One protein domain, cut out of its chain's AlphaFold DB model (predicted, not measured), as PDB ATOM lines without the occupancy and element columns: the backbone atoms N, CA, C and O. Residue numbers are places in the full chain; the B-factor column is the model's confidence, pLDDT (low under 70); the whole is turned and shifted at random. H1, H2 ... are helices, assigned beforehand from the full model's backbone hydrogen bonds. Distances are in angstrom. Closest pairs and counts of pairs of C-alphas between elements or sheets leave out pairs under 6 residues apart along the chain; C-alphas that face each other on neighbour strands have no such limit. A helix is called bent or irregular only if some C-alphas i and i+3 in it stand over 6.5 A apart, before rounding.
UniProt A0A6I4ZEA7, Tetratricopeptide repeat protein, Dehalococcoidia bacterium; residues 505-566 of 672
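Overview. This is residues 505 to 566 of the 672 residues of the protein "Tetratricopeptide repeat protein" of Dehalococcoidia bacterium (UniProt A0A6I4ZEA7). Four helices run back and forth in a small bundle, each folding back beside the one before: H1, H2 and H3 make a triangle, and H4 packs on the far side of H3, away from H1 and H2. The printed part has 62 residues with four named helices, in the order H1, H2, H3, H4, and no named strand; its class is all helix. It is compact, with a radius of gyration of the C-alphas of 11.0 A and spans of 32 by 25 by 17 A.

Arrangement. H1, residues 505 to 512, and H2, residues 516 to 528, form a helical hairpin, opposite ways at a shallow tilt of 30 degrees; their closest C-alphas, of Cys 507 and Ala 519, are 4.4 A apart. H3, residues 532 to 545, is the hub, touching three helices. H2 and H3 form a hairpin at a shallow tilt of 19 degrees, closest at the C-alphas of Val 527 and Ala 534, 5.2 A. H1 and H3 touch and run the same way at a shallow tilt of 23 degrees, with the C-alphas of Ala 511 and Val 541 closest at 6.0 A. H4, residues 547 to 563, forms a hairpin with H3 at a shallow tilt of 15 degrees; the C-alphas of Gly 539 and Ala 553 are closest, 4.0 A. H4 is apart from H1 and from H2. Every O i to N i+4 pair is within hydrogen-bond range in H1, against 5 of 9 in H2, 9 of 10 in H3 and 11 of 13 in H4.

Along the chain. H1 begins at C-alpha 505, (29.650, -45.197, 42.425). H2 is 19.2 A long and only just irregular, with C-alphas 518 and 521 6.7 A apart. H3 is 21.2 A long. H4, 25.6 A, is irregular, with C-alphas 548 and 551 7.7 A apart, and ends at C-alpha 563, (51.403, -49.201, 38.705).

Size, cuts and confidence. The C-alphas farthest apart, of Gln 514 and Ser 565, are 31.8 A apart. The printed part has no cut, and its three links between helices are tight. Its mean pLDDT is 89.9, and no printed residue is under 70.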
ATOM      1  N   ALA A 505      31.010 -44.840  42.783       85.56
ATOM      2  CA  ALA A 505      29.650 -45.197  42.425       85.56
ATOM      3  C   ALA A 505      28.928 -43.999  41.805       85.56
ATOM      4  O   ALA A 505      28.357 -44.116  40.724       85.56
ATOM      5  N   MET A 506      29.058 -42.824  42.428       87.62
ATOM      6  CA  MET A 506      28.528 -41.575  41.881       87.62
ATOM      7  C   MET A 506      29.168 -41.223  40.534       87.62
ATOM      8  O   MET A 506      28.442 -40.940  39.586       87.62
ATOM      9  N   CYS A 507      30.501 -41.287  40.419       88.00
ATOM     10  CA  CYS A 507      31.231 -41.037  39.168       88.00
ATOM     11  C   CYS A 507      30.717 -41.935  38.020       88.00
ATOM     12  O   CYS A 507      30.361 -41.436  36.954       88.00
ATOM     13  N   VAL A 508      30.588 -43.245  38.252       85.44
ATOM     14  CA  VAL A 508      30.129 -44.225  37.250       85.44
ATOM     15  C   VAL A 508      28.665 -44.007  36.862       85.44
ATOM     16  O   VAL A 508      28.336 -44.023  35.673       85.44
ATOM     17  N   ILE A 509      27.785 -43.792  37.844       86.88
ATOM     18  CA  ILE A 509      26.356 -43.586  37.588       86.88
ATOM     19  C   ILE A 509      26.156 -42.263  36.839       86.88
ATOM     20  O   ILE A 509      25.528 -42.256  35.783       86.88
ATOM     21  N   LEU A 510      26.763 -41.156  37.284       88.00
ATOM     22  CA  LEU A 510      26.675 -39.856  36.600       88.00
ATOM     23  C   LEU A 510      27.195 -39.926  35.159       88.00
ATOM     24  O   LEU A 510      26.505 -39.480  34.239       88.00
ATOM     25  N   ALA A 511      28.337 -40.582  34.939       84.69
ATOM     26  CA  ALA A 511      28.906 -40.796  33.607       84.69
ATOM     27  C   ALA A 511      28.015 -41.638  32.675       84.69
ATOM     28  O   ALA A 511      28.211 -41.640  31.459       84.69
ATOM     29  N   SER A 512      27.037 -42.352  33.229       80.12
ATOM     30  CA  SER A 512      26.098 -43.190  32.481       80.12
ATOM     31  C   SER A 512      24.704 -42.565  32.343       80.12
ATOM     32  O   SER A 512      23.891 -43.051  31.564       80.12
ATOM     33  N   THR A 513      24.421 -41.461  33.042       78.88
ATOM     34  CA  THR A 513      23.092 -40.815  33.110       78.88
ATOM     35  C   THR A 513      22.965 -39.557  32.239       78.88
ATOM     36  O   THR A 513      22.088 -38.730  32.473       78.88
ATOM     37  N   GLN A 514      23.836 -39.398  31.233       72.75
ATOM     38  CA  GLN A 514      23.993 -38.171  30.423       72.75
ATOM     39  C   GLN A 514      24.403 -36.922  31.231       72.75
ATOM     40  O   GLN A 514      24.332 -35.810  30.722       72.75
ATOM     41  N   GLN A 515      24.866 -37.096  32.473       81.62
ATOM     42  CA  GLN A 515      25.402 -36.031  33.330       81.62
ATOM     43  C   GLN A 515      26.922 -36.180  33.474       81.62
ATOM     44  O   GLN A 515      27.475 -36.102  34.573       81.62
ATOM     45  N   VAL A 516      27.602 -36.446  32.356       83.00
ATOM     46  CA  VAL A 516      29.017 -36.843  32.338       83.00
ATOM     47  C   VAL A 516      29.908 -35.736  32.912       83.00
ATOM     48  O   VAL A 516      30.854 -36.017  33.642       83.00
ATOM     49  N   GLU A 517      29.565 -34.468  32.684       86.38
ATOM     50  CA  GLU A 517      30.293 -33.311  33.216       86.38
ATOM     51  C   GLU A 517      30.249 -33.258  34.745       86.38
ATOM     52  O   GLU A 517      31.208 -32.827  35.384       86.38
ATOM     53  N   SER A 518      29.151 -33.729  35.341       88.94
ATOM     54  CA  SER A 518      28.990 -33.767  36.796       88.94
ATOM     55  C   SER A 518      29.743 -34.934  37.437       88.94
ATOM     56  O   SER A 518      29.917 -34.935  38.650       88.94
ATOM     57  N   ALA A 519      30.214 -35.914  36.656       89.81
ATOM     58  CA  ALA A 519      30.917 -37.083  37.177       89.81
ATOM     59  C   ALA A 519      32.343 -36.761  37.651       89.81
ATOM     60  O   ALA A 519      32.766 -37.279  38.684       89.81
ATOM     61  N   ILE A 520      33.071 -35.891  36.937       90.81
ATOM     62  CA  ILE A 520      34.508 -35.637  37.167       90.81
ATOM     63  C   ILE A 520      34.844 -35.243  38.608       90.81
ATOM     64  O   ILE A 520      35.721 -35.895  39.172       90.81
ATOM     65  N   PRO A 521      34.139 -34.293  39.261       89.81
ATOM     66  CA  PRO A 521      34.434 -33.951  40.652       89.81
ATOM     67  C   PRO A 521      34.365 -35.157  41.598       89.81
ATOM     68  O   PRO A 521      35.127 -35.238  42.555       89.81
ATOM     69  N   HIS A 522      33.482 -36.122  41.326       88.38
ATOM     70  CA  HIS A 522      33.378 -37.346  42.123       88.38
ATOM     71  C   HIS A 522      34.484 -38.354  41.798       88.38
ATOM     72  O   HIS A 522      34.936 -39.068  42.691       88.38
ATOM     73  N   CYS A 523      34.948 -38.403  40.547       88.12
ATOM     74  CA  CYS A 523      36.098 -39.221  40.166       88.12
ATOM     75  C   CYS A 523      37.405 -38.657  40.763       88.12
ATOM     76  O   CYS A 523      38.231 -39.424  41.253       88.12
ATOM     77  N   ASP A 524      37.575 -37.330  40.774       89.75
ATOM     78  CA  ASP A 524      38.744 -36.637  41.341       89.75
ATOM     79  C   ASP A 524      38.894 -36.921  42.831       89.75
ATOM     80  O   ASP A 524      39.972 -37.277  43.292       89.75
ATOM     81  N   VAL A 525      37.784 -36.883  43.563       87.00
ATOM     82  CA  VAL A 525      37.741 -37.233  44.984       87.00
ATOM     83  C   VAL A 525      38.261 -38.657  45.252       87.00
ATOM     84  O   VAL A 525      38.915 -38.891  46.268       87.00
ATOM     85  N   ALA A 526      38.006 -39.618  44.359       84.62
ATOM     86  CA  ALA A 526      38.549 -40.970  44.494       84.62
ATOM     87  C   ALA A 526      40.050 -41.049  44.159       84.62
ATOM     88  O   ALA A 526      40.789 -41.772  44.828       84.62
ATOM     89  N   VAL A 527      40.506 -40.282  43.163       87.19
ATOM     90  CA  VAL A 527      41.931 -40.155  42.814       87.19
ATOM     91  C   VAL A 527      42.720 -39.518  43.961       87.19
ATOM     92  O   VAL A 527      43.763 -40.039  44.346       87.19
ATOM     93  N   ASP A 528      42.194 -38.453  44.565       87.25
ATOM     94  CA  ASP A 528      42.819 -37.749  45.691       87.25
ATOM     95  C   ASP A 528      42.967 -38.647  46.930       87.25
ATOM     96  O   ASP A 528      43.883 -38.466  47.733       87.25
ATOM     97  N   ARG A 529      42.100 -39.658  47.064       83.19
ATOM     98  CA  ARG A 529      42.171 -40.692  48.109       83.19
ATOM     99  C   ARG A 529      43.124 -41.842  47.786       83.19
ATOM    100  O   ARG A 529      43.229 -42.778  48.572       83.19
ATOM    101  N   GLY A 530      43.824 -41.780  46.655       81.00
ATOM    102  CA  GLY A 530      44.822 -42.771  46.261       81.00
ATOM    103  C   GLY A 530      44.237 -44.096  45.774       81.00
ATOM    104  O   GLY A 530      44.950 -45.096  45.757       81.00
ATOM    105  N   ALA A 531      42.960 -44.138  45.382       81.31
ATOM    106  CA  ALA A 531      42.376 -45.349  44.820       81.31
ATOM    107  C   ALA A 531      42.945 -45.616  43.415       81.31
ATOM    108  O   ALA A 531      42.681 -44.872  42.473       81.31
ATOM    109  N   GLU A 532      43.711 -46.696  43.254       77.69
ATOM    110  CA  GLU A 532      44.422 -47.008  42.002       77.69
ATOM    111  C   GLU A 532      43.473 -47.150  40.797       77.69
ATOM    112  O   GLU A 532      43.746 -46.628  39.711       77.69
ATOM    113  N   TRP A 533      42.304 -47.773  40.997       81.38
ATOM    114  CA  TRP A 533      41.274 -47.929  39.962       81.38
ATOM    115  C   TRP A 533      40.646 -46.593  39.525       81.38
ATOM    116  O   TRP A 533      39.994 -46.533  38.473       81.38
ATOM    117  N   ALA A 534      40.803 -45.517  40.308       87.94
ATOM    118  CA  ALA A 534      40.126 -44.244  40.061       87.94
ATOM    119  C   ALA A 534      40.618 -43.576  38.784       87.94
ATOM    120  O   ALA A 534      39.806 -43.013  38.050       87.94
ATOM    121  N   HIS A 535      41.899 -43.741  38.449       92.00
ATOM    122  CA  HIS A 535      42.444 -43.289  37.171       92.00
ATOM    123  C   HIS A 535      41.794 -44.012  35.990       92.00
ATOM    124  O   HIS A 535      41.377 -43.364  35.035       92.00
ATOM    125  N   LEU A 536      41.615 -45.337  36.066       92.31
ATOM    126  CA  LEU A 536      40.930 -46.085  35.009       92.31
ATOM    127  C   LEU A 536      39.503 -45.555  34.808       92.31
ATOM    128  O   LEU A 536      39.090 -45.290  33.680       92.31
ATOM    129  N   THR A 537      38.772 -45.353  35.907       91.75
ATOM    130  CA  THR A 537      37.389 -44.861  35.862       91.75
ATOM    131  C   THR A 537      37.334 -43.442  35.300       91.75
ATOM    132  O   THR A 537      36.625 -43.203  34.324       91.75
ATOM    133  N   ARG A 538      38.123 -42.503  35.834       94.38
ATOM    134  CA  ARG A 538      38.149 -41.113  35.363       94.38
ATOM    135  C   ARG A 538      38.580 -41.012  33.898       94.38
ATOM    136  O   ARG A 538      37.948 -40.281  33.139       94.38
ATOM    137  N   GLY A 539      39.548 -41.822  33.471       94.62
ATOM    138  CA  GLY A 539      39.944 -41.945  32.071       94.62
ATOM    139  C   GLY A 539      38.772 -42.323  31.162       94.62
ATOM    140  O   GLY A 539      38.562 -41.676  30.141       94.62
ATOM    141  N   THR A 540      37.942 -43.300  31.549       92.94
ATOM    142  CA  THR A 540      36.735 -43.654  30.770       92.94
ATOM    143  C   THR A 540      35.681 -42.542  30.745       92.94
ATOM    144  O   THR A 540      35.024 -42.348  29.722       92.94
ATOM    145  N   VAL A 541      35.551 -41.761  31.823       92.88
ATOM    146  CA  VAL A 541      34.660 -40.589  31.860       92.88
ATOM    147  C   VAL A 541      35.162 -39.489  30.924       92.88
ATOM    148  O   VAL A 541      34.368 -38.898  30.196       92.88
ATOM    149  N   TYR A 542      36.474 -39.248  30.869       94.81
ATOM    150  CA  TYR A 542      37.064 -38.290  29.934       94.81
ATOM    151  C   TYR A 542      36.809 -38.661  28.466       94.81
ATOM    152  O   TYR A 542      36.485 -37.772  27.683       94.81
ATOM    153  N   ILE A 543      36.848 -39.950  28.098       93.12
ATOM    154  CA  ILE A 543      36.480 -40.395  26.737       93.12
ATOM    155  C   ILE A 543      35.056 -39.940  26.377       93.12
ATOM    156  O   ILE A 543      34.835 -39.435  25.272       93.12
ATOM    157  N   ARG A 544      34.115 -40.095  27.320       90.06
ATOM    158  CA  ARG A 544      32.695 -39.732  27.166       90.06
ATOM    159  C   ARG A 544      32.455 -38.227  27.129       90.06
ATOM    160  O   ARG A 544      31.542 -37.783  26.446       90.06
ATOM    161  N   LEU A 545      33.274 -37.440  27.830       89.88
ATOM    162  CA  LEU A 545      33.199 -35.976  27.773       89.88
ATOM    163  C   LEU A 545      33.598 -35.410  26.406       89.88
ATOM    164  O   LEU A 545      33.205 -34.294  26.068       89.88
ATOM    165  N   GLY A 546      34.363 -36.169  25.622       90.38
ATOM    166  CA  GLY A 546      34.688 -35.846  24.241       90.38
ATOM    167  C   GLY A 546      36.166 -35.567  23.997       90.38
ATOM    168  O   GLY A 546      37.006 -35.622  24.893       90.38
ATOM    169  N   GLU A 547      36.468 -35.258  22.738       91.75
ATOM    170  CA  GLU A 547      37.826 -35.186  22.179       91.75
ATOM    171  C   GLU A 547      38.741 -34.195  22.907       91.75
ATOM    172  O   GLU A 547      39.948 -34.405  23.009       91.75
ATOM    173  N   GLN A 548      38.173 -33.124  23.472       93.31
ATOM    174  CA  GLN A 548      38.937 -32.132  24.227       93.31
ATOM    175  C   GLN A 548      39.580 -32.694  25.507       93.31
ATOM    176  O   GLN A 548      40.443 -32.029  26.080       93.31
ATOM    177  N   HIS A 549      39.182 -33.896  25.943       94.94
ATOM    178  CA  HIS A 549      39.702 -34.571  27.131       94.94
ATOM    179  C   HIS A 549      40.561 -35.810  26.838       94.94
ATOM    180  O   HIS A 549      40.999 -36.482  27.774       94.94
ATOM    181  N   ASP A 550      40.865 -36.100  25.570       95.44
ATOM    182  CA  ASP A 550      41.607 -37.306  25.183       95.44
ATOM    183  C   ASP A 550      42.989 -37.392  25.852       95.44
ATOM    184  O   ASP A 550      43.369 -38.442  26.364       95.44
ATOM    185  N   GLU A 551      43.728 -36.285  25.933       96.75
ATOM    186  CA  GLU A 551      45.050 -36.266  26.581       96.75
ATOM    187  C   GLU A 551      44.969 -36.511  28.100       96.75
ATOM    188  O   GLU A 551      45.869 -37.115  28.692       96.75
ATOM    189  N   GLN A 552      43.871 -36.098  28.741       96.38
ATOM    190  CA  GLN A 552      43.634 -36.351  30.166       96.38
ATOM    191  C   GLN A 552      43.327 -37.833  30.402       96.38
ATOM    192  O   GLN A 552      43.903 -38.439  31.303       96.38
ATOM    193  N   ALA A 553      42.508 -38.443  29.538       96.81
ATOM    194  CA  ALA A 553      42.253 -39.880  29.562       96.81
ATOM    195  C   ALA A 553      43.525 -40.709  29.306       96.81
ATOM    196  O   ALA A 553      43.795 -41.661  30.036       96.81
ATOM    197  N   ILE A 554      44.345 -40.327  28.319       97.25
ATOM    198  CA  ILE A 554      45.636 -40.975  28.030       97.25
ATOM    199  C   ILE A 554      46.563 -40.906  29.249       97.25
ATOM    200  O   ILE A 554      47.175 -41.911  29.613       97.25
ATOM    201  N   THR A 555      46.640 -39.744  29.903       96.81
ATOM    202  CA  THR A 555      47.441 -39.555  31.122       96.81
ATOM    203  C   THR A 555      46.985 -40.494  32.237       96.81
ATOM    204  O   THR A 555      47.815 -41.165  32.851       96.81
ATOM    205  N   ASP A 556      45.676 -40.593  32.467       96.38
ATOM    206  CA  ASP A 556      45.114 -41.475  33.488       96.38
ATOM    207  C   ASP A 556      45.379 -42.957  33.187       96.38
ATOM    208  O   ASP A 556      45.821 -43.696  34.068       96.38
ATOM    209  N   PHE A 557      45.199 -43.411  31.945       97.31
ATOM    210  CA  PHE A 557      45.523 -44.797  31.595       97.31
ATOM    211  C   PHE A 557      47.020 -45.090  31.688       97.31
ATOM    212  O   PHE A 557      47.402 -46.180  32.110       97.31
ATOM    213  N   HIS A 558      47.886 -44.132  31.353       96.94
ATOM    214  CA  HIS A 558      49.318 -44.288  31.590       96.94
ATOM    215  C   HIS A 558      49.650 -44.396  33.069       96.94
ATOM    216  O   HIS A 558      50.479 -45.231  33.412       96.94
ATOM    217  N   HIS A 559      48.989 -43.632  33.939       95.31
ATOM    218  CA  HIS A 559      49.164 -43.777  35.380       95.31
ATOM    219  C   HIS A 559      48.833 -45.203  35.842       95.31
ATOM    220  O   HIS A 559      49.640 -45.818  36.539       95.31
ATOM    221  N   VAL A 560      47.723 -45.786  35.373       95.56
ATOM    222  CA  VAL A 560      47.401 -47.201  35.648       95.56
ATOM    223  C   VAL A 560      48.543 -48.120  35.200       95.56
ATOM    224  O   VAL A 560      48.984 -48.966  35.970       95.56
ATOM    225  N   LEU A 561      49.103 -47.893  34.007       95.50
ATOM    226  CA  LEU A 561      50.223 -48.683  33.480       95.50
ATOM    227  C   LEU A 561      51.571 -48.441  34.176       95.50
ATOM    228  O   LEU A 561      52.491 -49.242  34.004       95.50
ATOM    229  N   THR A 562      51.722 -47.354  34.939       95.62
ATOM    230  CA  THR A 562      52.901 -47.168  35.802       95.62
ATOM    231  C   THR A 562      52.842 -48.030  37.058       95.62
ATOM    232  O   THR A 562      53.894 -48.432  37.549       95.62
ATOM    233  N   ILE A 563      51.635 -48.332  37.546       92.50
ATOM    234  CA  ILE A 563      51.403 -49.201  38.705       92.50
ATOM    235  C   ILE A 563      51.409 -50.664  38.255       92.50
ATOM    236  O   ILE A 563      52.202 -51.464  38.746       92.50
ATOM    237  N   ASP A 564      50.573 -50.991  37.270       94.00
ATOM    238  CA  ASP A 564      50.482 -52.311  36.657       94.00
ATOM    239  C   ASP A 564      50.697 -52.211  35.147       94.00
ATOM    240  O   ASP A 564      49.793 -51.912  34.364       94.00
ATOM    241  N   SER A 565      51.923 -52.513  34.723       95.25
ATOM    242  CA  SER A 565      52.300 -52.424  33.315       95.25
ATOM    243  C   SER A 565      51.579 -53.433  32.414       95.25
ATOM    244  O   SER A 565      51.589 -53.241  31.196       95.25
ATOM    245  N   GLU A 566      50.995 -54.493  32.978       95.75
ATOM    246  CA  GLU A 566      50.301 -55.567  32.261       95.75
ATOM    247  C   GLU A 566      48.772 -55.440  32.332       95.75
ATOM    248  O   GLU A 566      48.061 -56.295  31.807       95.75
TER     249      GLU A 566